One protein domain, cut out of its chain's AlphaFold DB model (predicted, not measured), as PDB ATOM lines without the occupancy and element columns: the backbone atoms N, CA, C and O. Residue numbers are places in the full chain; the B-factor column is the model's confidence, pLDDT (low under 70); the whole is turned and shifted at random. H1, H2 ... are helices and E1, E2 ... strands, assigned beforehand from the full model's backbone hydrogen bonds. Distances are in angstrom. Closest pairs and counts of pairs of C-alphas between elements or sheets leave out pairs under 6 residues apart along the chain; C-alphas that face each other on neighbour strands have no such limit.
ATOM      1  N   VAL A   9     -26.281 -22.847  11.840       88.06
ATOM      2  CA  VAL A   9     -26.336 -23.806  10.733       88.06
ATOM      3  C   VAL A   9     -25.047 -24.624  10.696       88.06
ATOM      4  O   VAL A   9     -23.942 -24.090  10.793       88.06
ATOM      5  N   ALA A  10     -25.194 -25.942  10.577       87.75
ATOM      6  CA  ALA A  10     -24.092 -26.872  10.379       87.75
ATOM      7  C   ALA A  10     -24.167 -27.437   8.960       87.75
ATOM      8  O   ALA A  10     -25.154 -28.069   8.594       87.75
ATOM      9  N   LEU A  11     -23.117 -27.225   8.176       85.44
ATOM     10  CA  LEU A  11     -22.974 -27.759   6.833       85.44
ATOM     11  C   LEU A  11     -22.034 -28.963   6.868       85.44
ATOM     12  O   LEU A  11     -20.914 -28.854   7.359       85.44
ATOM     13  N   VAL A  12     -22.475 -30.107   6.352       85.62
ATOM     14  CA  VAL A  12     -21.673 -31.337   6.308       85.62
ATOM     15  C   VAL A  12     -21.397 -31.698   4.853       85.62
ATOM     16  O   VAL A  12     -22.309 -32.044   4.110       85.62
ATOM     17  N   GLY A  13     -20.127 -31.631   4.463       80.19
ATOM     18  CA  GLY A  13     -19.649 -31.798   3.095       80.19
ATOM     19  C   GLY A  13     -19.247 -30.464   2.469       80.19
ATOM     20  O   GLY A  13     -20.040 -29.542   2.356       80.19
ATOM     21  N   GLY A  14     -18.002 -30.381   2.030       80.75
ATOM     22  CA  GLY A  14     -17.342 -29.255   1.383       80.75
ATOM     23  C   GLY A  14     -17.078 -29.496  -0.105       80.75
ATOM     24  O   GLY A  14     -16.126 -28.956  -0.658       80.75
ATOM     25  N   GLY A  15     -17.874 -30.347  -0.756       82.00
ATOM     26  CA  GLY A  15     -17.865 -30.490  -2.214       82.00
ATOM     27  C   GLY A  15     -18.475 -29.269  -2.925       82.00
ATOM     28  O   GLY A  15     -18.836 -28.292  -2.267       82.00
ATOM     29  N   PRO A  16     -18.663 -29.322  -4.256       82.75
ATOM     30  CA  PRO A  16     -19.245 -28.217  -5.026       82.75
ATOM     31  C   PRO A  16     -20.595 -27.730  -4.474       82.75
ATOM     32  O   PRO A  16     -20.779 -26.537  -4.251       82.75
ATOM     33  N   ALA A  17     -21.498 -28.664  -4.155       84.31
ATOM     34  CA  ALA A  17     -22.797 -28.368  -3.552       84.31
ATOM     35  C   ALA A  17     -22.679 -27.725  -2.157       84.31
ATOM     36  O   ALA A  17     -23.390 -26.775  -1.837       84.31
ATOM     37  N   GLY A  18     -21.744 -28.211  -1.335       86.06
ATOM     38  CA  GLY A  18     -21.494 -27.669   0.001       86.06
ATOM     39  C   GLY A  18     -20.917 -26.254  -0.027       86.06
ATOM     40  O   GLY A  18     -21.313 -25.401   0.763       86.06
ATOM     41  N   LEU A  19     -20.022 -25.976  -0.978       86.00
ATOM     42  CA  LEU A  19     -19.481 -24.637  -1.210       86.00
ATOM     43  C   LEU A  19     -20.553 -23.657  -1.695       86.00
ATOM     44  O   LEU A  19     -20.605 -22.533  -1.196       86.00
ATOM     45  N   ALA A  20     -21.417 -24.083  -2.621       86.75
ATOM     46  CA  ALA A  20     -22.550 -23.279  -3.075       86.75
ATOM     47  C   ALA A  20     -23.480 -22.926  -1.902       86.75
ATOM     48  O   ALA A  20     -23.782 -21.758  -1.684       86.75
ATOM     49  N   ALA A  21     -23.836 -23.913  -1.078       89.31
ATOM     50  CA  ALA A  21     -24.614 -23.704   0.140       89.31
ATOM     51  C   ALA A  21     -23.948 -22.744   1.132       89.31
ATOM     52  O   ALA A  21     -24.602 -21.832   1.628       89.31
ATOM     53  N   ASN A  22     -22.647 -22.892   1.390       89.81
ATOM     54  CA  ASN A  22     -21.935 -21.977   2.278       89.81
ATOM     55  C   ASN A  22     -21.953 -20.532   1.751       89.81
ATOM     56  O   ASN A  22     -22.170 -19.607   2.528       89.81
ATOM     57  N   ARG A  23     -21.763 -20.334   0.440       88.56
ATOM     58  CA  ARG A  23     -21.832 -19.005  -0.183       88.56
ATOM     59  C   ARG A  23     -23.202 -18.360   0.027       88.56
ATOM     60  O   ARG A  23     -23.251 -17.228   0.493       88.56
ATOM     61  N   GLU A  24     -24.276 -19.082  -0.277       87.75
ATOM     62  CA  GLU A  24     -25.648 -18.573  -0.148       87.75
ATOM     63  C   GLU A  24     -26.002 -18.239   1.310       87.75
ATOM     64  O   GLU A  24     -26.544 -17.174   1.591       87.75
ATOM     65  N   LEU A  25     -25.632 -19.102   2.262       87.75
ATOM     66  CA  LEU A  25     -25.882 -18.858   3.687       87.75
ATOM     67  C   LEU A  25     -25.089 -17.660   4.228       87.75
ATOM     68  O   LEU A  25     -25.595 -16.919   5.064       87.75
ATOM     69  N   VAL A  26     -23.852 -17.452   3.771       87.88
ATOM     70  CA  VAL A  26     -23.042 -16.292   4.180       87.88
ATOM     71  C   VAL A  26     -23.597 -14.995   3.591       87.88
ATOM     72  O   VAL A  26     -23.642 -13.984   4.291       87.88
ATOM     73  N   GLN A  27     -24.036 -15.020   2.328       83.75
ATOM     74  CA  GLN A  27     -24.642 -13.864   1.657       83.75
ATOM     75  C   GLN A  27     -25.934 -13.392   2.327       83.75
ATOM     76  O   GLN A  27     -26.257 -12.214   2.250       83.75
ATOM     77  N   GLU A  28     -26.637 -14.288   3.014       82.44
ATOM     78  CA  GLU A  28     -27.864 -13.971   3.741       82.44
ATOM     79  C   GLU A  28     -27.648 -13.058   4.958       82.44
ATOM     80  O   GLU A  28     -28.554 -12.338   5.366       82.44
ATOM     81  N   GLN A  29     -26.460 -13.096   5.571       83.12
ATOM     82  CA  GLN A  29     -26.078 -12.251   6.714       83.12
ATOM     83  C   GLN A  29     -27.049 -12.265   7.919       83.12
ATOM     84  O   GLN A  29     -26.998 -11.370   8.759       83.12
ATOM     85  N   CYS A  30     -27.906 -13.284   8.052       84.44
ATOM     86  CA  CYS A  30     -28.876 -13.386   9.150       84.44
ATOM     87  C   CYS A  30     -28.528 -14.461  10.195       84.44
ATOM     88  O   CYS A  30     -29.243 -14.609  11.183       84.44
ATOM     89  N   PHE A  31     -27.477 -15.254   9.971       86.94
ATOM     90  CA  PHE A  31     -27.100 -16.373  10.836       86.94
ATOM     91  C   PHE A  31     -25.997 -15.973  11.818       86.94
ATOM     92  O   PHE A  31     -24.955 -15.467  11.411       86.94
ATOM     93  N   ASP A  32     -26.179 -16.296  13.099       87.88
ATOM     94  CA  ASP A  32     -25.187 -16.034  14.150       87.88
ATOM     95  C   ASP A  32     -23.938 -16.913  13.981       87.88
ATOM     96  O   ASP A  32     -22.824 -16.519  14.330       87.88
ATOM     97  N   TYR A  33     -24.120 -18.151  13.506       86.88
ATOM     98  CA  TYR A  33     -23.027 -19.115  13.404       86.88
ATOM     99  C   TYR A  33     -23.233 -20.133  12.281       86.88
ATOM    100  O   TYR A  33     -24.190 -20.910  12.304       86.88
ATOM    101  N   ILE A  34     -22.280 -20.194  11.348       87.69
ATOM    102  CA  ILE A  34     -22.216 -21.212  10.292       87.69
ATOM    103  C   ILE A  34     -20.963 -22.061  10.522       87.69
ATOM    104  O   ILE A  34     -19.855 -21.532  10.625       87.69
ATOM    105  N   ARG A  35     -21.120 -23.385  10.616       85.75
ATOM    106  CA  ARG A  35     -19.993 -24.321  10.759       85.75
ATOM    107  C   ARG A  35     -19.976 -25.330   9.626       85.75
ATOM    108  O   ARG A  35     -20.930 -26.078   9.463       85.75
ATOM    109  N   VAL A  36     -18.857 -25.389   8.910       83.12
ATOM    110  CA  VAL A  36     -18.620 -26.352   7.832       83.12
ATOM    111  C   VAL A  36     -17.789 -27.524   8.351       83.12
ATOM    112  O   VAL A  36     -16.733 -27.332   8.954       83.12
ATOM    113  N   PHE A  37     -18.262 -28.738   8.099       80.81
ATOM    114  CA  PHE A  37     -17.584 -29.995   8.379       80.81
ATOM    115  C   PHE A  37     -17.248 -30.679   7.055       80.81
ATOM    116  O   PHE A  37     -18.144 -30.988   6.277       80.81
ATOM    117  N   GLU A  38     -15.975 -30.964   6.807       80.25
ATOM    118  CA  GLU A  38     -15.519 -31.757   5.662       80.25
ATOM    119  C   GLU A  38     -14.750 -32.979   6.183       80.25
ATOM    120  O   GLU A  38     -14.134 -32.945   7.254       80.25
ATOM    121  N   ARG A  39     -14.856 -34.107   5.471       71.44
ATOM    122  CA  ARG A  39     -14.101 -35.319   5.794       71.44
ATOM    123  C   ARG A  39     -12.621 -35.127   5.476       71.44
ATOM    124  O   ARG A  39     -11.790 -35.660   6.205       71.44
ATOM    125  N   LYS A  40     -12.321 -34.447   4.371       66.81
ATOM    126  CA  LYS A  40     -10.964 -34.164   3.904       66.81
ATOM    127  C   LYS A  40     -10.353 -32.968   4.624       66.81
ATOM    128  O   LYS A  40     -11.052 -32.096   5.129       66.81
ATOM    129  N   ASP A  41      -9.028 -32.914   4.590       60.94
ATOM    130  CA  ASP A  41      -8.236 -31.858   5.228       60.94
ATOM    131  C   ASP A  41      -8.435 -30.491   4.543       60.94
ATOM    132  O   ASP A  41      -8.056 -29.454   5.086       60.94
ATOM    133  N   ARG A  42      -9.036 -30.483   3.342       56.56
ATOM    134  CA  ARG A  42      -9.333 -29.298   2.530       56.56
ATOM    135  C   ARG A  42     -10.703 -29.404   1.859       56.56
ATOM    136  O   ARG A  42     -11.089 -30.454   1.341       56.56
ATOM    137  N   VAL A  43     -11.417 -28.281   1.839       55.38
ATOM    138  CA  VAL A  43     -12.704 -28.105   1.152       55.38
ATOM    139  C   VAL A  43     -12.480 -28.107  -0.368       55.38
ATOM    140  O   VAL A  43     -11.479 -27.584  -0.850       55.38
ATOM    141  N   GLY A  44     -13.393 -28.705  -1.134       52.66
ATOM    142  CA  GLY A  44     -13.353 -28.723  -2.602       52.66
ATOM    143  C   GLY A  44     -12.509 -29.836  -3.233       52.66
ATOM    144  O   GLY A  44     -12.498 -29.973  -4.454       52.66
ATOM    145  N   GLU A  45     -11.842 -30.688  -2.448       47.47
ATOM    146  CA  GLU A  45     -10.973 -31.742  -2.986       47.47
ATOM    147  C   GLU A  45     -11.732 -32.984  -3.481       47.47
ATOM    148  O   GLU A  45     -11.424 -34.111  -3.104       47.47
ATOM    149  N   ILE A  46     -12.706 -32.837  -4.373       41.62
ATOM    150  CA  ILE A  46     -13.082 -33.914  -5.302       41.62
ATOM    151  C   ILE A  46     -13.108 -33.313  -6.702       41.62
ATOM    152  O   ILE A  46     -14.156 -33.056  -7.269       41.62
ATOM    153  N   CYS A  47     -11.905 -33.038  -7.199       36.22
ATOM    154  CA  CYS A  47     -11.481 -33.051  -8.597       36.22
ATOM    155  C   CYS A  47      -9.959 -32.853  -8.551       36.22
ATOM    156  O   CYS A  47      -9.483 -31.900  -7.939       36.22
ATOM    157  N   ARG A  48      -9.159 -33.754  -9.134       26.05
ATOM    158  CA  ARG A  48      -7.712 -33.528  -9.319       26.05
ATOM    159  C   ARG A  48      -7.525 -32.393 -10.341       26.05
ATOM    160  O   ARG A  48      -7.165 -32.652 -11.482       26.05
ATOM    161  N   GLN A  49      -7.764 -31.146  -9.950       28.19
ATOM    162  CA  GLN A  49      -7.321 -29.975 -10.695       28.19
ATOM    163  C   GLN A  49      -6.043 -29.496 -10.011       28.19
ATOM    164  O   GLN A  49      -6.058 -29.037  -8.869       28.19
ATOM    165  N   LYS A  50      -4.896 -29.691 -10.667       29.73
ATOM    166  CA  LYS A  50      -3.638 -29.105 -10.199       29.73
ATOM    167  C   LYS A  50      -3.838 -27.588 -10.100       29.73
ATOM    168  O   LYS A  50      -4.145 -26.971 -11.108       29.73
ATOM    169  N   ARG A  51      -3.613 -27.039  -8.899       33.41
ATOM    170  CA  ARG A  51      -3.438 -25.607  -8.590       33.41
ATOM    171  C   ARG A  51      -4.466 -24.669  -9.243       33.41
ATOM    172  O   ARG A  51      -4.217 -24.102 -10.299       33.41
ATOM    173  N   SER A  52      -5.527 -24.362  -8.511       32.78
ATOM    174  CA  SER A  52      -6.106 -23.016  -8.522       32.78
ATOM    175  C   SER A  52      -6.144 -22.503  -7.082       32.78
ATOM    176  O   SER A  52      -6.349 -23.279  -6.149       32.78
ATOM    177  N   GLN A  53      -5.790 -21.228  -6.909       33.28
ATOM    178  CA  GLN A  53      -5.672 -20.533  -5.625       33.28
ATOM    179  C   GLN A  53      -6.852 -20.854  -4.704       33.28
ATOM    180  O   GLN A  53      -8.010 -20.726  -5.099       33.28
ATOM    181  N   GLY A  54      -6.535 -21.289  -3.482       32.81
ATOM    182  CA  GLY A  54      -7.528 -21.537  -2.449       32.81
ATOM    183  C   GLY A  54      -8.308 -20.259  -2.164       32.81
ATOM    184  O   GLY A  54      -7.720 -19.201  -1.959       32.81
ATOM    185  N   TYR A  55      -9.631 -20.361  -2.177       36.25
ATOM    186  CA  TYR A  55     -10.509 -19.298  -1.715       36.25
ATOM    187  C   TYR A  55     -10.647 -19.441  -0.193       36.25
ATOM    188  O   TYR A  55     -11.300 -20.371   0.282       36.25
ATOM    189  N   GLU A  56      -9.996 -18.567   0.576       30.25
ATOM    190  CA  GLU A  56     -10.229 -18.456   2.020       30.25
ATOM    191  C   GLU A  56     -11.517 -17.659   2.253       30.25
ATOM    192  O   GLU A  56     -11.577 -16.452   2.023       30.25
ATOM    193  N   ALA A  57     -12.576 -18.341   2.693       35.53
ATOM    194  CA  ALA A  57     -13.788 -17.664   3.130       35.53
ATOM    195  C   ALA A  57     -13.514 -16.946   4.473       35.53
ATOM    196  O   ALA A  57     -13.018 -17.587   5.404       35.53
ATOM    197  N   PRO A  58     -13.875 -15.658   4.627       34.62
ATOM    198  CA  PRO A  58     -13.428 -14.823   5.750       34.62
ATOM    199  C   PRO A  58     -13.973 -15.203   7.144       34.62
ATOM    200  O   PRO A  58     -13.634 -14.544   8.120       34.62
ATOM    201  N   PHE A  59     -14.775 -16.271   7.281       32.81
ATOM    202  CA  PHE A  59     -15.409 -16.645   8.558       32.81
ATOM    203  C   PHE A  59     -15.387 -18.145   8.910       32.81
ATOM    204  O   PHE A  59     -16.142 -18.595   9.772       32.81
ATOM    205  N   THR A  60     -14.498 -18.954   8.326       34.69
ATOM    206  CA  THR A  60     -14.342 -20.357   8.753       34.69
ATOM    207  C   THR A  60     -13.422 -20.493   9.967       34.69
ATOM    208  O   THR A  60     -12.220 -20.703   9.831       34.69
ATOM    209  N   LYS A  61     -13.989 -20.498  11.182       28.22
ATOM    210  CA  LYS A  61     -13.320 -21.157  12.319       28.22
ATOM    211  C   LYS A  61     -13.522 -22.668  12.164       28.22
ATOM    212  O   LYS A  61     -14.468 -23.244  12.700       28.22
ATOM    213  N   LEU A  62     -12.672 -23.288  11.346       34.94
ATOM    214  CA  LEU A  62     -12.698 -24.718  11.045       34.94
ATOM    215  C   LEU A  62     -12.173 -25.505  12.261       34.94
ATOM    216  O   LEU A  62     -10.990 -25.808  12.368       34.94
ATOM    217  N   SER A  63     -13.033 -25.806  13.235       33.06
ATOM    218  CA  SER A  63     -12.656 -26.690  14.344       33.06
ATOM    219  C   SER A  63     -12.885 -28.146  13.937       33.06
ATOM    220  O   SER A  63     -13.980 -28.689  14.112       33.06
ATOM    221  N   ILE A  64     -11.847 -28.778  13.392       39.41
ATOM    222  CA  ILE A  64     -11.774 -30.226  13.159       39.41
ATOM    223  C   ILE A  64     -11.536 -30.900  14.521       39.41
ATOM    224  O   ILE A  64     -10.404 -31.215  14.862       39.41
ATOM    225  N   GLN A  65     -12.563 -31.048  15.364       34.88
ATOM    226  CA  GLN A  65     -12.376 -31.629  16.710       34.88
ATOM    227  C   GLN A  65     -13.169 -32.909  16.990       34.88
ATOM    228  O   GLN A  65     -13.042 -33.468  18.071       34.88
ATOM    229  N   THR A  66     -13.931 -33.443  16.034       42.47
ATOM    230  CA  THR A  66     -14.633 -34.724  16.243       42.47
ATOM    231  C   THR A  66     -13.816 -35.889  15.669       42.47
ATOM    232  O   THR A  66     -13.425 -35.809  14.501       42.47
ATOM    233  N   PRO A  67     -13.553 -36.984  16.404       41.16
ATOM    234  CA  PRO A  67     -12.837 -38.154  15.885       41.16
ATOM    235  C   PRO A  67     -13.493 -38.739  14.618       41.16
ATOM    236  O   PRO A  67     -14.706 -38.663  14.426       41.16
ATOM    237  N   VAL A  68     -12.693 -39.297  13.706       41.59
ATOM    238  CA  VAL A  68     -13.158 -39.826  12.404       41.59
ATOM    239  C   VAL A  68     -14.132 -41.004  12.569       41.59
ATOM    240  O   VAL A  68     -15.029 -41.177  11.747       41.59
ATOM    241  N   GLN A  69     -14.002 -41.791  13.636       33.75
ATOM    242  CA  GLN A  69     -14.763 -43.020  13.876       33.75
ATOM    243  C   GLN A  69     -16.244 -42.763  14.216       33.75
ATOM    244  O   GLN A  69     -17.120 -43.449  13.691       33.75
ATOM    245  N   GLU A  70     -16.554 -41.739  15.014       39.19
ATOM    246  CA  GLU A  70     -17.944 -41.356  15.323       39.19
ATOM    247  C   GLU A  70     -18.649 -40.740  14.102       39.19
ATOM    248  O   GLU A  70     -19.841 -40.963  13.871       39.19
ATOM    249  N   ARG A  71     -17.888 -40.051  13.234       42.31
ATOM    250  CA  ARG A  71     -18.380 -39.504  11.957       42.31
ATOM    251  C   ARG A  71     -18.850 -40.598  10.990       42.31
ATOM    252  O   ARG A  71     -19.817 -40.386  10.260       42.31
ATOM    253  N   TRP A  72     -18.216 -41.773  11.010       31.36
ATOM    254  CA  TRP A  72     -18.628 -42.923  10.194       31.36
ATOM    255  C   TRP A  72     -19.985 -43.482  10.601       31.36
ATOM    256  O   TRP A  72     -20.771 -43.839   9.726       31.36
ATOM    257  N   GLN A  73     -20.291 -43.541  11.898       36.53
ATOM    258  CA  GLN A  73     -21.580 -44.054  12.365       36.53
ATOM    259  C   GLN A  73     -22.739 -43.135  11.959       36.53
ATOM    260  O   GLN A  73     -23.781 -43.621  11.527       36.53
ATOM    261  N   LEU A  74     -22.545 -41.813  12.015       39.56
ATOM    262  CA  LEU A  74     -23.550 -40.848  11.565       39.56
ATOM    263  C   LEU A  74     -23.706 -40.852  10.032       39.56
ATOM    264  O   LEU A  74     -24.823 -40.948   9.530       39.56
ATOM    265  N   TYR A  75     -22.599 -40.821   9.279       38.69
ATOM    266  CA  TYR A  75     -22.618 -40.814   7.809       38.69
ATOM    267  C   TYR A  75     -23.192 -42.115   7.225       38.69
ATOM    268  O   TYR A  75     -24.018 -42.079   6.318       38.69
ATOM    269  N   SER A  76     -22.824 -43.277   7.777       37.28
ATOM    270  CA  SER A  76     -23.374 -44.574   7.349       37.28
ATOM    271  C   SER A  76     -24.859 -44.731   7.681       37.28
ATOM    272  O   SER A  76     -25.585 -45.348   6.904       37.28
ATOM    273  N   ARG A  77     -25.333 -44.141   8.785       43.38
ATOM    274  CA  ARG A  77     -26.760 -44.101   9.124       43.38
ATOM    275  C   ARG A  77     -27.566 -43.187   8.212       43.38
ATOM    276  O   ARG A  77     -28.724 -43.496   8.008       43.38
ATOM    277  N   ILE A  78     -26.984 -42.107   7.687       47.31
ATOM    278  CA  ILE A  78     -27.672 -41.130   6.822       47.31
ATOM    279  C   ILE A  78     -27.634 -41.546   5.341       47.31
ATOM    280  O   ILE A  78     -28.627 -41.385   4.635       47.31
ATOM    281  N   CYS A  79     -26.507 -42.073   4.850       37.66
ATOM    282  CA  CYS A  79     -26.264 -42.263   3.414       37.66
ATOM    283  C   CYS A  79     -26.504 -43.690   2.894       37.66
ATOM    284  O   CYS A  79     -26.425 -43.907   1.687       37.66
ATOM    285  N   ASN A  80     -26.768 -44.679   3.756       37.09
ATOM    286  CA  ASN A  80     -26.935 -46.067   3.319       37.09
ATOM    287  C   ASN A  80     -28.427 -46.413   3.163       37.09
ATOM    288  O   ASN A  80     -29.102 -46.777   4.129       37.09
ATOM    289  N   SER A  81     -28.946 -46.291   1.936       39.75
ATOM    290  CA  SER A  81     -30.376 -46.436   1.599       39.75
ATOM    291  C   SER A  81     -30.990 -47.785   1.991       39.75
ATOM    292  O   SER A  81     -32.187 -47.864   2.238       39.75
ATOM    293  N   LYS A  82     -30.179 -48.844   2.129       38.34
ATOM    294  CA  LYS A  82     -30.663 -50.183   2.509       38.34
ATOM    295  C   LYS A  82     -30.944 -50.353   4.012       38.34
ATOM    296  O   LYS A  82     -31.554 -51.350   4.385       38.34
ATOM    297  N   LYS A  83     -30.473 -49.442   4.881       38.72
ATOM    298  CA  LYS A  83     -30.612 -49.539   6.356       38.72
ATOM    299  C   LYS A  83     -30.823 -48.198   7.083       38.72
ATOM    300  O   LYS A  83     -30.833 -48.178   8.313       38.72
ATOM    301  N   SER A  84     -30.943 -47.080   6.369       47.94
ATOM    302  CA  SER A  84     -31.120 -45.765   6.994       47.94
ATOM    303  C   SER A  84     -32.526 -45.629   7.585       47.94
ATOM    304  O   SER A  84     -33.520 -45.720   6.871       47.94
ATOM    305  N   ALA A  85     -32.607 -45.363   8.890       49.31
ATOM    306  CA  ALA A  85     -33.847 -44.966   9.566       49.31
ATOM    307  C   ALA A  85     -34.269 -43.521   9.224       49.31
ATOM    308  O   ALA A  85     -35.330 -43.064   9.643       49.31
ATOM    309  N   ILE A  86     -33.427 -42.781   8.492       56.94
ATOM    310  CA  ILE A  86     -33.628 -41.378   8.141       56.94
ATOM    311  C   ILE A  86     -34.048 -41.308   6.674       56.94
ATOM    312  O   ILE A  86     -33.259 -41.614   5.778       56.94
ATOM    313  N   ARG A  87     -35.297 -40.896   6.450       68.25
ATOM    314  CA  ARG A  87     -35.885 -40.681   5.125       68.25
ATOM    315  C   ARG A  87     -35.895 -39.202   4.759       68.25
ATOM    316  O   ARG A  87     -36.092 -38.351   5.631       68.25
ATOM    317  N   PHE A  88     -35.697 -38.918   3.472       77.00
ATOM    318  CA  PHE A  88     -35.696 -37.564   2.925       77.00
ATOM    319  C   PHE A  88     -36.864 -37.374   1.956       77.00
ATOM    320  O   PHE A  88     -36.884 -37.982   0.889       77.00
ATOM    321  N   CYS A  89     -37.814 -36.514   2.324       74.88
ATOM    322  CA  CYS A  89     -38.926 -36.130   1.471       74.88
ATOM    323  C   CYS A  89     -38.456 -35.178   0.368       74.88
ATOM    324  O   CYS A  89     -37.643 -34.273   0.619       74.88
ATOM    325  N   GLN A  90     -38.958 -35.408  -0.849       78.12
ATOM    326  CA  GLN A  90     -38.644 -34.636  -2.054       78.12
ATOM    327  C   GLN A  90     -37.134 -34.537  -2.324       78.12
ATOM    328  O   GLN A  90     -36.674 -33.614  -2.987       78.12
ATOM    329  N   HIS A  91     -36.359 -35.491  -1.789       77.12
ATOM    330  CA  HIS A  91     -34.895 -35.586  -1.869       77.12
ATOM    331  C   HIS A  91     -34.102 -34.463  -1.185       77.12
ATOM    332  O   HIS A  91     -32.893 -34.356  -1.393       77.12
ATOM    333  N   ILE A  92     -34.758 -33.626  -0.377       80.00
ATOM    334  CA  ILE A  92     -34.140 -32.397   0.137       80.00
ATOM    335  C   ILE A  92     -34.277 -32.235   1.656       80.00
ATOM    336  O   ILE A  92     -33.389 -31.657   2.281       80.00
ATOM    337  N   SER A  93     -35.335 -32.762   2.283       82.25
ATOM    338  CA  SER A  93     -35.638 -32.514   3.704       82.25
ATOM    339  C   SER A  93     -35.908 -33.795   4.475       82.25
ATOM    340  O   SER A  93     -36.520 -34.714   3.943       82.25
ATOM    341  N   ARG A  94     -35.462 -33.884   5.729       81.06
ATOM    342  CA  ARG A  94     -35.765 -35.048   6.568       81.06
ATOM    343  C   ARG A  94     -37.258 -35.098   6.916       81.06
ATOM    344  O   ARG A  94     -37.821 -34.114   7.397       81.06
ATOM    345  N   VAL A  95     -37.855 -36.282   6.783       73.38
ATOM    346  CA  VAL A  95     -39.229 -36.544   7.238       73.38
ATOM    347  C   VAL A  95     -39.334 -36.334   8.753       73.38
ATOM    348  O   VAL A  95     -38.489 -36.803   9.527       73.38
ATOM    349  N   GLY A  96     -40.368 -35.616   9.193       67.94
ATOM    350  CA  GLY A  96     -40.609 -35.346  10.616       67.94
ATOM    351  C   GLY A  96     -39.688 -34.280  11.223       67.94
ATOM    352  O   GLY A  96     -39.510 -34.231  12.441       67.94
ATOM    353  N   GLY A  97     -39.054 -33.437  10.402       75.44
ATOM    354  CA  GLY A  97     -38.492 -32.176  10.881       75.44
ATOM    355  C   GLY A  97     -37.400 -31.588   9.980       75.44
ATOM    356  O   GLY A  97     -36.392 -32.259   9.746       75.44
ATOM    357  N   PRO A  98     -37.511 -30.306   9.582       77.31
ATOM    358  CA  PRO A  98     -36.624 -29.670   8.603       77.31
ATOM    359  C   PRO A  98     -35.224 -29.303   9.112       77.31
ATOM    360  O   PRO A  98     -34.472 -28.635   8.412       77.31
ATOM    361  N   SER A  99     -34.857 -29.706  10.328       80.12
ATOM    362  CA  SER A  99     -33.548 -29.388  10.912       80.12
ATOM    363  C   SER A  99     -32.377 -30.116  10.241       80.12
ATOM    364  O   SER A  99     -31.226 -29.781  10.509       80.12
ATOM    365  N   LEU A 100     -32.659 -31.111   9.392       83.06
ATOM    366  CA  LEU A 100     -31.670 -31.815   8.581       83.06
ATOM    367  C   LEU A 100     -32.109 -31.803   7.116       83.06
ATOM    368  O   LEU A 100     -33.199 -32.276   6.786       83.06
ATOM    369  N   THR A 101     -31.231 -31.303   6.253       84.88
ATOM    370  CA  THR A 101     -31.470 -31.161   4.816       84.88
ATOM    371  C   THR A 101     -30.306 -31.736   4.021       84.88
ATOM    372  O   THR A 101     -29.190 -31.871   4.531       84.88
ATOM    373  N   VAL A 102     -30.579 -32.130   2.781       84.06
ATOM    374  CA  VAL A 102     -29.596 -32.729   1.873       84.06
ATOM    375  C   VAL A 102     -29.575 -31.950   0.568       84.06
ATOM    376  O   VAL A 102     -30.604 -31.470   0.093       84.06
ATOM    377  N   ILE A 103     -28.375 -31.812   0.007       85.44
ATOM    378  CA  ILE A 103     -28.125 -31.131  -1.260       85.44
ATOM    379  C   ILE A 103     -27.388 -32.099  -2.181       85.44
ATOM    380  O   ILE A 103     -26.444 -32.769  -1.758       85.44
ATOM    381  N   GLY A 104     -27.820 -32.166  -3.439       80.56
ATOM    382  CA  GLY A 104     -27.153 -32.941  -4.486       80.56
ATOM    383  C   GLY A 104     -27.437 -34.441  -4.486       80.56
ATOM    384  O   GLY A 104     -26.629 -35.213  -4.995       80.56
ATOM    385  N   GLN A 105     -28.581 -34.865  -3.941       77.44
ATOM    386  CA  GLN A 105     -29.075 -36.237  -4.117       77.44
ATOM    387  C   GLN A 105     -29.740 -36.489  -5.473       77.44
ATOM    388  O   GLN A 105     -29.925 -37.643  -5.844       77.44
ATOM    389  N   ILE A 106     -30.100 -35.431  -6.197       78.06
ATOM    390  CA  ILE A 106     -30.845 -35.513  -7.452       78.06
ATOM    391  C   ILE A 106     -30.014 -35.003  -8.621       78.06
ATOM    392  O   ILE A 106     -29.158 -34.132  -8.468       78.06
ATOM    393  N   LEU A 107     -30.319 -35.545  -9.794       70.06
ATOM    394  CA  LEU A 107     -29.842 -35.058 -11.081       70.06
ATOM    395  C   LEU A 107     -31.024 -34.508 -11.882       70.06
ATOM    396  O   LEU A 107     -32.134 -35.038 -11.739       70.06
ATOM    397  N   PRO A 108     -30.804 -33.531 -12.781       78.56
ATOM    398  CA  PRO A 108     -29.554 -32.837 -13.148       78.56
ATOM    399  C   PRO A 108     -28.858 -31.997 -12.052       78.56
ATOM    400  O   PRO A 108     -29.456 -31.634 -11.039       78.56
ATOM    401  N   PHE A 109     -27.571 -31.689 -12.257       78.81
ATOM    402  CA  PHE A 109     -26.725 -30.909 -11.342       78.81
ATOM    403  C   PHE A 109     -27.252 -29.500 -11.097       78.81
ATOM    404  O   PHE A 109     -26.988 -28.943 -10.030       78.81
ATOM    405  N   ILE A 110     -28.037 -28.951 -12.029       83.00
ATOM    406  CA  ILE A 110     -28.720 -27.668 -11.858       83.00
ATOM    407  C   ILE A 110     -29.419 -27.559 -10.493       83.00
ATOM    408  O   ILE A 110     -29.242 -26.563  -9.791       83.00
ATOM    409  N   TYR A 111     -30.100 -28.615 -10.035       86.00
ATOM    410  CA  TYR A 111     -30.801 -28.612  -8.750       86.00
ATOM    411  C   TYR A 111     -29.872 -28.461  -7.548       86.00
ATOM    412  O   TYR A 111     -30.242 -27.815  -6.569       86.00
ATOM    413  N   SER A 112     -28.647 -28.984  -7.629       83.31
ATOM    414  CA  SER A 112     -27.642 -28.814  -6.571       83.31
ATOM    415  C   SER A 112     -27.220 -27.353  -6.405       83.31
ATOM    416  O   SER A 112     -26.787 -26.966  -5.322       83.31
ATOM    417  N   SER A 113     -27.353 -26.541  -7.455       82.44
ATOM    418  CA  SER A 113     -27.071 -25.102  -7.425       82.44
ATOM    419  C   SER A 113     -28.235 -24.288  -6.849       82.44
ATOM    420  O   SER A 113     -28.022 -23.225  -6.276       82.44
ATOM    421  N   ILE A 114     -29.467 -24.791  -6.970       85.06
ATOM    422  CA  ILE A 114     -30.702 -24.100  -6.555       85.06
ATOM    423  C   ILE A 114     -31.091 -24.415  -5.114       85.06
ATOM    424  O   ILE A 114     -31.501 -23.524  -4.374       85.06
ATOM    425  N   GLN A 115     -30.934 -25.674  -4.699       88.38
ATOM    426  CA  GLN A 115     -31.217 -26.142  -3.339       88.38
ATOM    427  C   GLN A 115     -30.582 -25.257  -2.243       88.38
ATOM    428  O   GLN A 115     -31.282 -24.928  -1.289       88.38
ATOM    429  N   PRO A 116     -29.315 -24.803  -2.362       88.69
ATOM    430  CA  PRO A 116     -28.731 -23.773  -1.504       88.69
ATOM    431  C   PRO A 116     -29.602 -22.535  -1.261       88.69
ATOM    432  O   PRO A 116     -29.800 -22.143  -0.111       88.69
ATOM    433  N   LYS A 117     -30.141 -21.939  -2.331       87.44
ATOM    434  CA  LYS A 117     -30.962 -20.722  -2.270       87.44
ATOM    435  C   LYS A 117     -32.293 -20.991  -1.582       87.44
ATOM    436  O   LYS A 117     -32.707 -20.224  -0.723       87.44
ATOM    437  N   LEU A 118     -32.920 -22.121  -1.896       87.62
ATOM    438  CA  LEU A 118     -34.112 -22.580  -1.186       87.62
ATOM    439  C   LEU A 118     -33.848 -22.692   0.327       87.62
ATOM    440  O   LEU A 118     -34.611 -22.167   1.139       87.62
ATOM    441  N   TRP A 119     -32.757 -23.358   0.718       88.19
ATOM    442  CA  TRP A 119     -32.451 -23.576   2.131       88.19
ATOM    443  C   TRP A 119     -32.104 -22.295   2.879       88.19
ATOM    444  O   TRP A 119     -32.484 -22.158   4.042       88.19
ATOM    445  N   ARG A 120     -31.445 -21.348   2.205       87.62
ATOM    446  CA  ARG A 120     -31.199 -19.994   2.710       87.62
ATOM    447  C   ARG A 120     -32.505 -19.324   3.143       87.62
ATOM    448  O   ARG A 120     -32.645 -18.966   4.310       87.62
ATOM    449  N   GLU A 121     -33.479 -19.246   2.241       86.31
ATOM    450  CA  GLU A 121     -34.782 -18.617   2.501       86.31
ATOM    451  C   GLU A 121     -35.584 -19.354   3.574       86.31
ATOM    452  O   GLU A 121     -36.193 -18.742   4.457       86.31
ATOM    453  N   PHE A 122     -35.544 -20.686   3.548       87.38
ATOM    454  CA  PHE A 122     -36.224 -21.506   4.540       87.38
ATOM    455  C   PHE A 122     -35.662 -21.295   5.950       87.38
ATOM    456  O   PHE A 122     -36.416 -21.102   6.910       87.38
ATOM    457  N   PHE A 123     -34.336 -21.285   6.102       88.50
ATOM    458  CA  PHE A 123     -33.700 -21.051   7.399       88.50
ATOM    459  C   PHE A 123     -33.816 -19.597   7.863       88.50
ATOM    460  O   PHE A 123     -33.902 -19.362   9.071       88.50
ATOM    461  N   ALA A 124     -33.908 -18.643   6.935       85.94
ATOM    462  CA  ALA A 124     -34.228 -17.250   7.228       85.94
ATOM    463  C   ALA A 124     -35.707 -17.027   7.610       85.94
ATOM    464  O   ALA A 124     -36.060 -15.953   8.090       85.94
ATOM    465  N   GLY A 125     -36.570 -18.041   7.456       84.19
ATOM    466  CA  GLY A 125     -37.990 -17.965   7.805       84.19
ATOM    467  C   GLY A 125     -38.853 -17.236   6.771       84.19
ATOM    468  O   GLY A 125     -39.911 -16.730   7.131       84.19
ATOM    469  N   ARG A 126     -38.403 -17.167   5.511       82.69
ATOM    470  CA  ARG A 126     -39.097 -16.474   4.408       82.69
ATOM    471  C   ARG A 126     -39.709 -17.400   3.355       82.69
ATOM    472  O   ARG A 126     -40.490 -16.947   2.531       82.69
ATOM    473  N   SER A 127     -39.386 -18.689   3.395       83.56
ATOM    474  CA  SER A 127     -39.983 -19.709   2.521       83.56
ATOM    475  C   SER A 127     -41.486 -19.897   2.759       83.56
ATOM    476  O   SER A 127     -41.933 -19.744   3.898       83.56
ATOM    477  N   GLY A 128     -42.205 -20.428   1.763       73.69
ATOM    478  CA  GLY A 128     -43.614 -20.844   1.885       73.69
ATOM    479  C   GLY A 128     -43.881 -21.981   2.887       73.69
ATOM    480  O   GLY A 128     -45.029 -22.244   3.226       73.69
ATOM    481  N   GLY A 129     -42.828 -22.613   3.419       79.38
ATOM    482  CA  GLY A 129     -42.924 -23.722   4.371       79.38
ATOM    483  C   GLY A 129     -42.953 -25.082   3.672       79.38
ATOM    484  O   GLY A 129     -43.381 -25.196   2.533       79.38
ATOM    485  N   LEU A 130     -42.439 -26.121   4.337       84.50
ATOM    486  CA  LEU A 130     -42.442 -27.475   3.771       84.50
ATOM    487  C   LEU A 130     -43.845 -28.095   3.811       84.50
ATOM    488  O   LEU A 130     -44.606 -27.748   4.716       84.50
ATOM    489  N   PRO A 131     -44.124 -29.079   2.929       86.31
ATOM    490  CA  PRO A 131     -45.325 -29.910   3.014       86.31
ATOM    491  C   PRO A 131     -45.517 -30.507   4.410       86.31
ATOM    492  O   PRO A 131     -44.533 -30.746   5.127       86.31
ATOM    493  N   GLU A 132     -46.759 -30.791   4.789       87.88
ATOM    494  CA  GLU A 132     -47.065 -31.376   6.096       87.88
ATOM    495  C   GLU A 132     -46.481 -32.787   6.252       87.88
ATOM    496  O   GLU A 132     -46.169 -33.475   5.281       87.88
ATOM    497  N   ILE A 133     -46.322 -33.261   7.494       84.88
ATOM    498  CA  ILE A 133     -45.698 -34.570   7.768       84.88
ATOM    499  C   ILE A 133     -46.465 -35.709   7.078       84.88
ATOM    500  O   ILE A 133     -45.841 -36.638   6.560       84.88
ATOM    501  N   GLU A 134     -47.795 -35.632   7.034       86.25
ATOM    502  CA  GLU A 134     -48.620 -36.622   6.339       86.25
ATOM    503  C   GLU A 134     -48.374 -36.614   4.827       86.25
ATOM    504  O   GLU A 134     -48.202 -37.675   4.229       86.25
ATOM    505  N   GLU A 135     -48.278 -35.433   4.210       87.44
ATOM    506  CA  GLU A 135     -47.944 -35.276   2.789       87.44
ATOM    507  C   GLU A 135     -46.551 -35.813   2.474       87.44
ATOM    508  O   GLU A 135     -46.364 -36.517   1.482       87.44
ATOM    509  N   GLN A 136     -45.580 -35.549   3.351       84.06
ATOM    510  CA  GLN A 136     -44.233 -36.095   3.223       84.06
ATOM    511  C   GLN A 136     -44.239 -37.630   3.271       84.06
ATOM    512  O   GLN A 136     -43.503 -38.274   2.522       84.06
ATOM    513  N   GLY A 137     -45.072 -38.216   4.139       82.50
ATOM    514  CA  GLY A 137     -45.245 -39.662   4.254       82.50
ATOM    515  C   GLY A 137     -45.935 -40.281   3.037       82.50
ATOM    516  O   GLY A 137     -45.497 -41.333   2.565       82.50
ATOM    517  N   ARG A 138     -46.970 -39.621   2.501       86.62
ATOM    518  CA  ARG A 138     -47.644 -40.040   1.261       86.62
ATOM    519  C   ARG A 138     -46.674 -40.048   0.084       86.62
ATOM    520  O   ARG A 138     -46.534 -41.082  -0.563       86.62
ATOM    521  N   TRP A 139     -45.938 -38.951  -0.108       86.56
ATOM    522  CA  TRP A 139     -44.950 -38.839  -1.180       86.56
ATOM    523  C   TRP A 139     -43.911 -39.962  -1.116       86.56
ATOM    524  O   TRP A 139     -43.641 -40.607  -2.120       86.56
ATOM    525  N   ASP A 140     -43.348 -40.236   0.064       81.56
ATOM    526  CA  ASP A 140     -42.313 -41.264   0.225       81.56
ATOM    527  C   ASP A 140     -42.840 -42.668  -0.109       81.56
ATOM    528  O   ASP A 140     -42.164 -43.447  -0.786       81.56
ATOM    529  N   LYS A 141     -44.076 -42.974   0.307       81.50
ATOM    530  CA  LYS A 141     -44.745 -44.236  -0.018       81.50
ATOM    531  C   LYS A 141     -44.985 -44.373  -1.523       81.50
ATOM    532  O   LYS A 141     -44.541 -45.357  -2.108       81.50
ATOM    533  N   GLU A 142     -45.624 -43.386  -2.145       86.06
ATOM    534  CA  GLU A 142     -45.914 -43.384  -3.586       86.06
ATOM    535  C   GLU A 142     -44.623 -43.465  -4.410       86.06
ATOM    536  O   GLU A 142     -44.526 -44.199  -5.394       86.06
ATOM    537  N   ARG A 143     -43.569 -42.769  -3.970       83.88
ATOM    538  CA  ARG A 143     -42.264 -42.793  -4.631       83.88
ATOM    539  C   ARG A 143     -41.616 -44.173  -4.574       83.88
ATOM    540  O   ARG A 143     -41.062 -44.624  -5.579       83.88
ATOM    541  N   LEU A 144     -41.688 -44.850  -3.427       79.38
ATOM    542  CA  LEU A 144     -41.204 -46.224  -3.276       79.38
ATOM    543  C   LEU A 144     -42.007 -47.211  -4.127       79.38
ATOM    544  O   LEU A 144     -41.406 -48.113  -4.705       79.38
ATOM    545  N   GLU A 145     -43.324 -47.036  -4.230       81.00
ATOM    546  CA  GLU A 145     -44.187 -47.876  -5.069       81.00
ATOM    547  C   GLU A 145     -43.854 -47.716  -6.560       81.00
ATOM    548  O   GLU A 145     -43.711 -48.711  -7.269       81.00
ATOM    549  N   CYS A 146     -43.646 -46.482  -7.026       82.50
ATOM    550  CA  CYS A 146     -43.398 -46.193  -8.440       82.50
ATOM    551  C   CYS A 146     -41.951 -46.455  -8.902       82.50
ATOM    552  O   CYS A 146     -41.740 -46.886 -10.035       82.50
ATOM    553  N   LYS A 147     -40.935 -46.154  -8.077       78.19
ATOM    554  CA  LYS A 147     -39.505 -46.198  -8.475       78.19
ATOM    555  C   LYS A 147     -38.692 -47.282  -7.760       78.19
ATOM    556  O   LYS A 147     -37.574 -47.600  -8.179       78.19
ATOM    557  N   GLY A 148     -39.235 -47.861  -6.692       73.38
ATOM    558  CA  GLY A 148     -38.550 -48.849  -5.867       73.38
ATOM    559  C   GLY A 148     -37.363 -48.284  -5.070       73.38
ATOM    560  O   GLY A 148     -36.956 -47.134  -5.242       73.38
ATOM    561  N   PRO A 149     -36.756 -49.098  -4.191       75.56
ATOM    562  CA  PRO A 149     -35.618 -48.707  -3.355       75.56
ATOM    563  C   PRO A 149     -34.284 -48.804  -4.121       75.56
ATOM    564  O   PRO A 149     -33.350 -49.490  -3.699       75.56
ATOM    565  N   THR A 150     -34.205 -48.157  -5.282       74.12
ATOM    566  CA  THR A 150     -33.024 -48.152  -6.164       74.12
ATOM    567  C   THR A 150     -32.522 -46.726  -6.398       74.12
ATOM    568  O   THR A 150     -33.098 -45.771  -5.883       74.12
ATOM    569  N   GLU A 151     -31.460 -46.548  -7.186       67.50
ATOM    570  CA  GLU A 151     -30.993 -45.213  -7.599       67.50
ATOM    571  C   GLU A 151     -32.090 -44.413  -8.328       67.50
ATOM    572  O   GLU A 151     -32.134 -43.188  -8.211       67.50
ATOM    573  N   LEU A 152     -33.036 -45.107  -8.980       71.00
ATOM    574  CA  LEU A 152     -34.196 -44.511  -9.651       71.00
ATOM    575  C   LEU A 152     -35.120 -43.752  -8.693       71.00
ATOM    576  O   LEU A 152     -35.872 -42.882  -9.129       71.00
ATOM    577  N   PHE A 153     -35.061 -44.049  -7.389       76.94
ATOM    578  CA  PHE A 153     -35.816 -43.321  -6.373       76.94
ATOM    579  C   PHE A 153     -35.552 -41.812  -6.451       76.94
ATOM    580  O   PHE A 153     -36.478 -41.015  -6.311       76.94
ATOM    581  N   HIS A 154     -34.300 -41.435  -6.727       80.00
ATOM    582  CA  HIS A 154     -33.825 -40.053  -6.778       80.00
ATOM    583  C   HIS A 154     -33.986 -39.386  -8.157       80.00
ATOM    584  O   HIS A 154     -33.557 -38.248  -8.344       80.00
ATOM    585  N   GLU A 155     -34.578 -40.065  -9.142       81.44
ATOM    586  CA  GLU A 155     -34.728 -39.512 -10.487       81.44
ATOM    587  C   GLU A 155     -35.922 -38.570 -10.608       81.44
ATOM    588  O   GLU A 155     -37.065 -38.965 -10.396       81.44
ATOM    589  N   VAL A 156     -35.672 -37.348 -11.075       85.69
ATOM    590  CA  VAL A 156     -36.719 -36.348 -11.344       85.69
ATOM    591  C   VAL A 156     -37.426 -36.581 -12.691       85.69
ATOM    592  O   VAL A 156     -38.478 -36.013 -12.942       85.69
ATOM    593  N   LYS A 157     -36.894 -37.443 -13.566       83.00
ATOM    594  CA  LYS A 157     -37.472 -37.697 -14.896       83.00
ATOM    595  C   LYS A 157     -38.926 -38.198 -14.828       83.00
ATOM    596  O   LYS A 157     -39.175 -39.144 -14.067       83.00
ATOM    597  N   PRO A 158     -39.807 -37.715 -15.730       86.31
ATOM    598  CA  PRO A 158     -39.587 -36.692 -16.775       86.31
ATOM    599  C   PRO A 158     -39.857 -35.236 -16.327       86.31
ATOM    600  O   PRO A 158     -39.659 -34.308 -17.109       86.31
ATOM    601  N   ASP A 159     -40.251 -35.027 -15.074       89.31
ATOM    602  CA  ASP A 159     -40.953 -33.832 -14.583       89.31
ATOM    603  C   ASP A 159     -40.008 -32.707 -14.117       89.31
ATOM    604  O   ASP A 159     -40.183 -32.091 -13.065       89.31
ATOM    605  N   PHE A 160     -38.957 -32.426 -14.892       90.25
ATOM    606  CA  PHE A 160     -37.904 -31.494 -14.472       90.25
ATOM    607  C   PHE A 160     -38.405 -30.066 -14.219       90.25
ATOM    608  O   PHE A 160     -38.025 -29.439 -13.225       90.25
ATOM    609  N   ALA A 161     -39.239 -29.554 -15.125       90.44
ATOM    610  CA  ALA A 161     -39.788 -28.206 -15.031       90.44
ATOM    611  C   ALA A 161     -40.770 -28.079 -13.859       90.44
ATOM    612  O   ALA A 161     -40.710 -27.102 -13.118       90.44
ATOM    613  N   GLU A 162     -41.620 -29.089 -13.660       91.06
ATOM    614  CA  GLU A 162     -42.592 -29.134 -12.564       91.06
ATOM    615  C   GLU A 162     -41.884 -29.181 -11.208       91.06
ATOM    616  O   GLU A 162     -42.131 -28.340 -10.346       91.06
ATOM    617  N   TYR A 163     -40.910 -30.082 -11.050       89.94
ATOM    618  CA  TYR A 163     -40.122 -30.166  -9.824       89.94
ATOM    619  C   TYR A 163     -39.340 -28.870  -9.549       89.94
ATOM    620  O   TYR A 163     -39.227 -28.433  -8.404       89.94
ATOM    621  N   TYR A 164     -38.823 -28.213 -10.592       89.62
ATOM    622  CA  TYR A 164     -38.185 -26.902 -10.454       89.62
ATOM    623  C   TYR A 164     -39.172 -25.813 -10.012       89.62
ATOM    624  O   TYR A 164     -38.843 -25.012  -9.136       89.62
ATOM    625  N   GLY A 165     -40.369 -25.781 -10.604       89.00
ATOM    626  CA  GLY A 165     -41.442 -24.860 -10.225       89.00
ATOM    627  C   GLY A 165     -41.813 -25.021  -8.755       89.00
ATOM    628  O   GLY A 165     -41.782 -24.048  -8.005       89.00
ATOM    629  N   TRP A 166     -41.995 -26.266  -8.316       88.75
ATOM    630  CA  TRP A 166     -42.250 -26.594  -6.918       88.75
ATOM    631  C   TRP A 166     -41.136 -26.097  -5.975       88.75
ATOM    632  O   TRP A 166     -41.419 -25.509  -4.933       88.75
ATOM    633  N   LEU A 167     -39.855 -26.251  -6.344       88.00
ATOM    634  CA  LEU A 167     -38.740 -25.700  -5.555       88.00
ATOM    635  C   LEU A 167     -38.778 -24.164  -5.466       88.00
ATOM    636  O   LEU A 167     -38.402 -23.610  -4.429       88.00
ATOM    637  N   ARG A 168     -39.202 -23.473  -6.534       85.06
ATOM    638  CA  ARG A 168     -39.335 -22.005  -6.547       85.06
ATOM    639  C   ARG A 168     -40.447 -21.527  -5.633       85.06
ATOM    640  O   ARG A 168     -40.211 -20.624  -4.833       85.06
ATOM    641  N   GLU A 169     -41.614 -22.152  -5.730       85.38
ATOM    642  CA  GLU A 169     -42.756 -21.873  -4.858       85.38
ATOM    643  C   GLU A 169     -42.379 -22.089  -3.395       85.38
ATOM    644  O   GLU A 169     -42.579 -21.210  -2.556       85.38
ATOM    645  N   LEU A 170     -41.729 -23.219  -3.103       85.00
ATOM    646  CA  LEU A 170     -41.279 -23.547  -1.759       85.00
ATOM    647  C   LEU A 170     -40.310 -22.496  -1.205       85.00
ATOM    648  O   LEU A 170     -40.409 -22.110  -0.039       85.00
ATOM    649  N   ALA A 171     -39.381 -22.010  -2.030       81.31
ATOM    650  CA  ALA A 171     -38.422 -20.993  -1.623       81.31
ATOM    651  C   ALA A 171     -39.082 -19.631  -1.336       81.31
ATOM    652  O   ALA A 171     -38.470 -18.808  -0.661       81.31
ATOM    653  N   GLY A 172     -40.322 -19.405  -1.788       75.00
ATOM    654  CA  GLY A 172     -41.057 -18.158  -1.562       75.00
ATOM    655  C   GLY A 172     -40.422 -16.946  -2.248       75.00
ATOM    656  O   GLY A 172     -40.692 -15.810  -1.866       75.00
ATOM    657  N   VAL A 173     -39.547 -17.174  -3.234       64.44
ATOM    658  CA  VAL A 173     -38.786 -16.102  -3.886       64.44
ATOM    659  C   VAL A 173     -39.507 -15.661  -5.148       64.44
ATOM    660  O   VAL A 173     -39.762 -16.477  -6.036       64.44
ATOM    661  N   GLY A 174     -39.812 -14.364  -5.225       56.50
ATOM    662  CA  GLY A 174     -40.289 -13.711  -6.446       56.50
ATOM    663  C   GLY A 174     -39.218 -13.662  -7.542       56.50
ATOM    664  O   GLY A 174     -38.193 -14.348  -7.473       56.50
ATOM    665  N   GLU A 175     -39.460 -12.852  -8.579       50.25
ATOM    666  CA  GLU A 175     -38.491 -12.606  -9.655       50.25
ATOM    667  C   GLU A 175     -37.092 -12.269  -9.116       50.25
ATOM    668  O   GLU A 175     -36.918 -11.844  -7.974       50.25
ATOM    669  N   CYS A 176     -36.074 -12.493  -9.946       50.53
ATOM    670  CA  CYS A 176     -34.673 -12.263  -9.613       50.53
ATOM    671  C   CYS A 176     -34.367 -10.768  -9.436       50.53
ATOM    672  O   CYS A 176     -33.731 -10.149 -10.283       50.53
ATOM    673  N   VAL A 177     -34.803 -10.192  -8.320       44.88
ATOM    674  CA  VAL A 177     -34.379  -8.868  -7.880       44.88
ATOM    675  C   VAL A 177     -32.991  -9.042  -7.253       44.88
ATOM    676  O   VAL A 177     -32.787  -9.886  -6.378       44.88
ATOM    677  N   ASP A 178     -32.006  -8.330  -7.794       55.09
ATOM    678  CA  ASP A 178     -30.618  -8.276  -7.310       55.09
ATOM    679  C   ASP A 178     -29.824  -9.604  -7.316       55.09
ATOM    680  O   ASP A 178     -28.849  -9.767  -6.584       55.09
ATOM    681  N   GLY A 179     -30.200 -10.584  -8.150       61.00
ATOM    682  CA  GLY A 179     -29.472 -11.865  -8.260       61.00
ATOM    683  C   GLY A 179     -29.801 -12.891  -7.163       61.00
ATOM    684  O   GLY A 179     -29.313 -14.030  -7.194       61.00
ATOM    685  N   LEU A 180     -30.649 -12.511  -6.204       62.38
ATOM    686  CA  LEU A 180     -31.025 -13.335  -5.054       62.38
ATOM    687  C   LEU A 180     -32.177 -14.297  -5.355       62.38
ATOM    688  O   LEU A 180     -32.294 -15.317  -4.670       62.38
ATOM    689  N   GLY A 181     -32.971 -14.011  -6.390       69.19
ATOM    690  CA  GLY A 181     -34.067 -14.864  -6.837       69.19
ATOM    691  C   GLY A 181     -33.644 -16.129  -7.577       69.19
ATOM    692  O   GLY A 181     -32.470 -16.355  -7.906       69.19
ATOM    693  N   LEU A 182     -34.643 -16.975  -7.825       78.25
ATOM    694  CA  LEU A 182     -34.505 -18.150  -8.675       78.25
ATOM    695  C   LEU A 182     -34.931 -17.798 -10.107       78.25
ATOM    696  O   LEU A 182     -36.022 -17.251 -10.279       78.25
ATOM    697  N   PRO A 183     -34.094 -18.082 -11.124       82.06
ATOM    698  CA  PRO A 183     -34.434 -17.815 -12.523       82.06
ATOM    699  C   PRO A 183     -35.635 -18.648 -12.995       82.06
ATOM    700  O   PRO A 183     -36.092 -19.558 -12.306       82.06
ATOM    701  N   GLU A 184     -36.155 -18.377 -14.188       85.38
ATOM    702  CA  GLU A 184     -37.085 -19.308 -14.834       85.38
ATOM    703  C   GLU A 184     -36.378 -20.595 -15.255       85.38
ATOM    704  O   GLU A 184     -35.187 -20.580 -15.566       85.38
ATOM    705  N   PHE A 185     -37.114 -21.709 -15.258       88.88
ATOM    706  CA  PHE A 185     -36.573 -22.985 -15.710       88.88
ATOM    707  C   PHE A 185     -36.175 -22.893 -17.181       88.88
ATOM    708  O   PHE A 185     -36.978 -22.485 -18.017       88.88
ATOM    709  N   GLN A 186     -34.958 -23.323 -17.500       89.62
ATOM    710  CA  GLN A 186     -34.493 -23.386 -18.877       89.62
ATOM    711  C   GLN A 186     -34.266 -24.848 -19.288       89.62
ATOM    712  O   GLN A 186     -33.409 -25.508 -18.695       89.62
TER     713      GLN A 186
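What this domain is: This is residues 9 to 186 of the 221 residues of an uncharacterized protein of Aspergillus flavus (strain ATCC MYA-384 / AF70) (UniProt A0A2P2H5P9). A short two-stranded sheet, E1 and E2, has H1 packed over it, and H1, H3 and H6 make a row of three helices side by side, running the same way. H2 stands away from this row, between two long loops along the chain; H4, with short H5 at its end, stands away from the row too, and the loop tip at residues 48 to 53 sticks out. The printed part has 178 residues, with six named helices and two named strands in the order E1 H1 E2 H2 H3 H4 H5 H6. The sheet is parallel and the class mostly helix, though under half of the residues are in named elements. The whole is compact, with a radius of gyration of the C-alphas of 16.9 A, and rounded, spanning 44 by 43 by 33 A.

How they stand to each other: E1, residues 9 to 12, and E2, residues 33 to 37, are parallel neighbours at 9 degrees, with N 11 and O 35 at 2.8 A. With H1, residues 16 to 27, they form a strand-helix-strand unit, two parallel strands with a helix between, its crossover right-handed; the closest C-alphas of E1 and H1, those of Leu 11 and Gly 18, are 7.0 A apart. H1 touches H3, residues 110 to 124, closest at C-alphas Ala 21 and Pro 116, 4.4 A, at a shallow tilt of 33 degrees, only just short of steep. H3 touches H6, residues 160 to 171, closest at C-alphas Leu 118 and Ala 171, 4.6 A, at 17 degrees, a shallow tilt. H4, residues 133 to 147, only just touches H5, residues 151 to 154, with 3 pairs of C-alphas within 8 A, only at the corner and with its residues 143 to 147 alone. H2, residues 68 to 79, touches no helix. Every O i to N i+4 pair is within hydrogen-bond range in H1, H4 and H6; H2 has 7 of 8, H3 9 of 11, and H5 is too short for one.

Where its parts are: E1 begins at C-alpha 9, (-26.336, -23.806, 10.733). H3 is 22.4 A long, H4 20.9 A, H1 16.7 A, H6 16.6 A and H2 16.1 A. H6 ends at C-alpha 171, (-38.422, -20.993, -1.623).

The domain as a whole: The C-alphas farthest apart, of Arg 51 and Glu 134, are 48.8 A apart. The printed part has no cut; the links E2 to H2 and H2 to H3 are long, 30 residues each. Mean pLDDT of the printed part is 70.3, with residues 40 to 87 and 173 to 181 among those under 70.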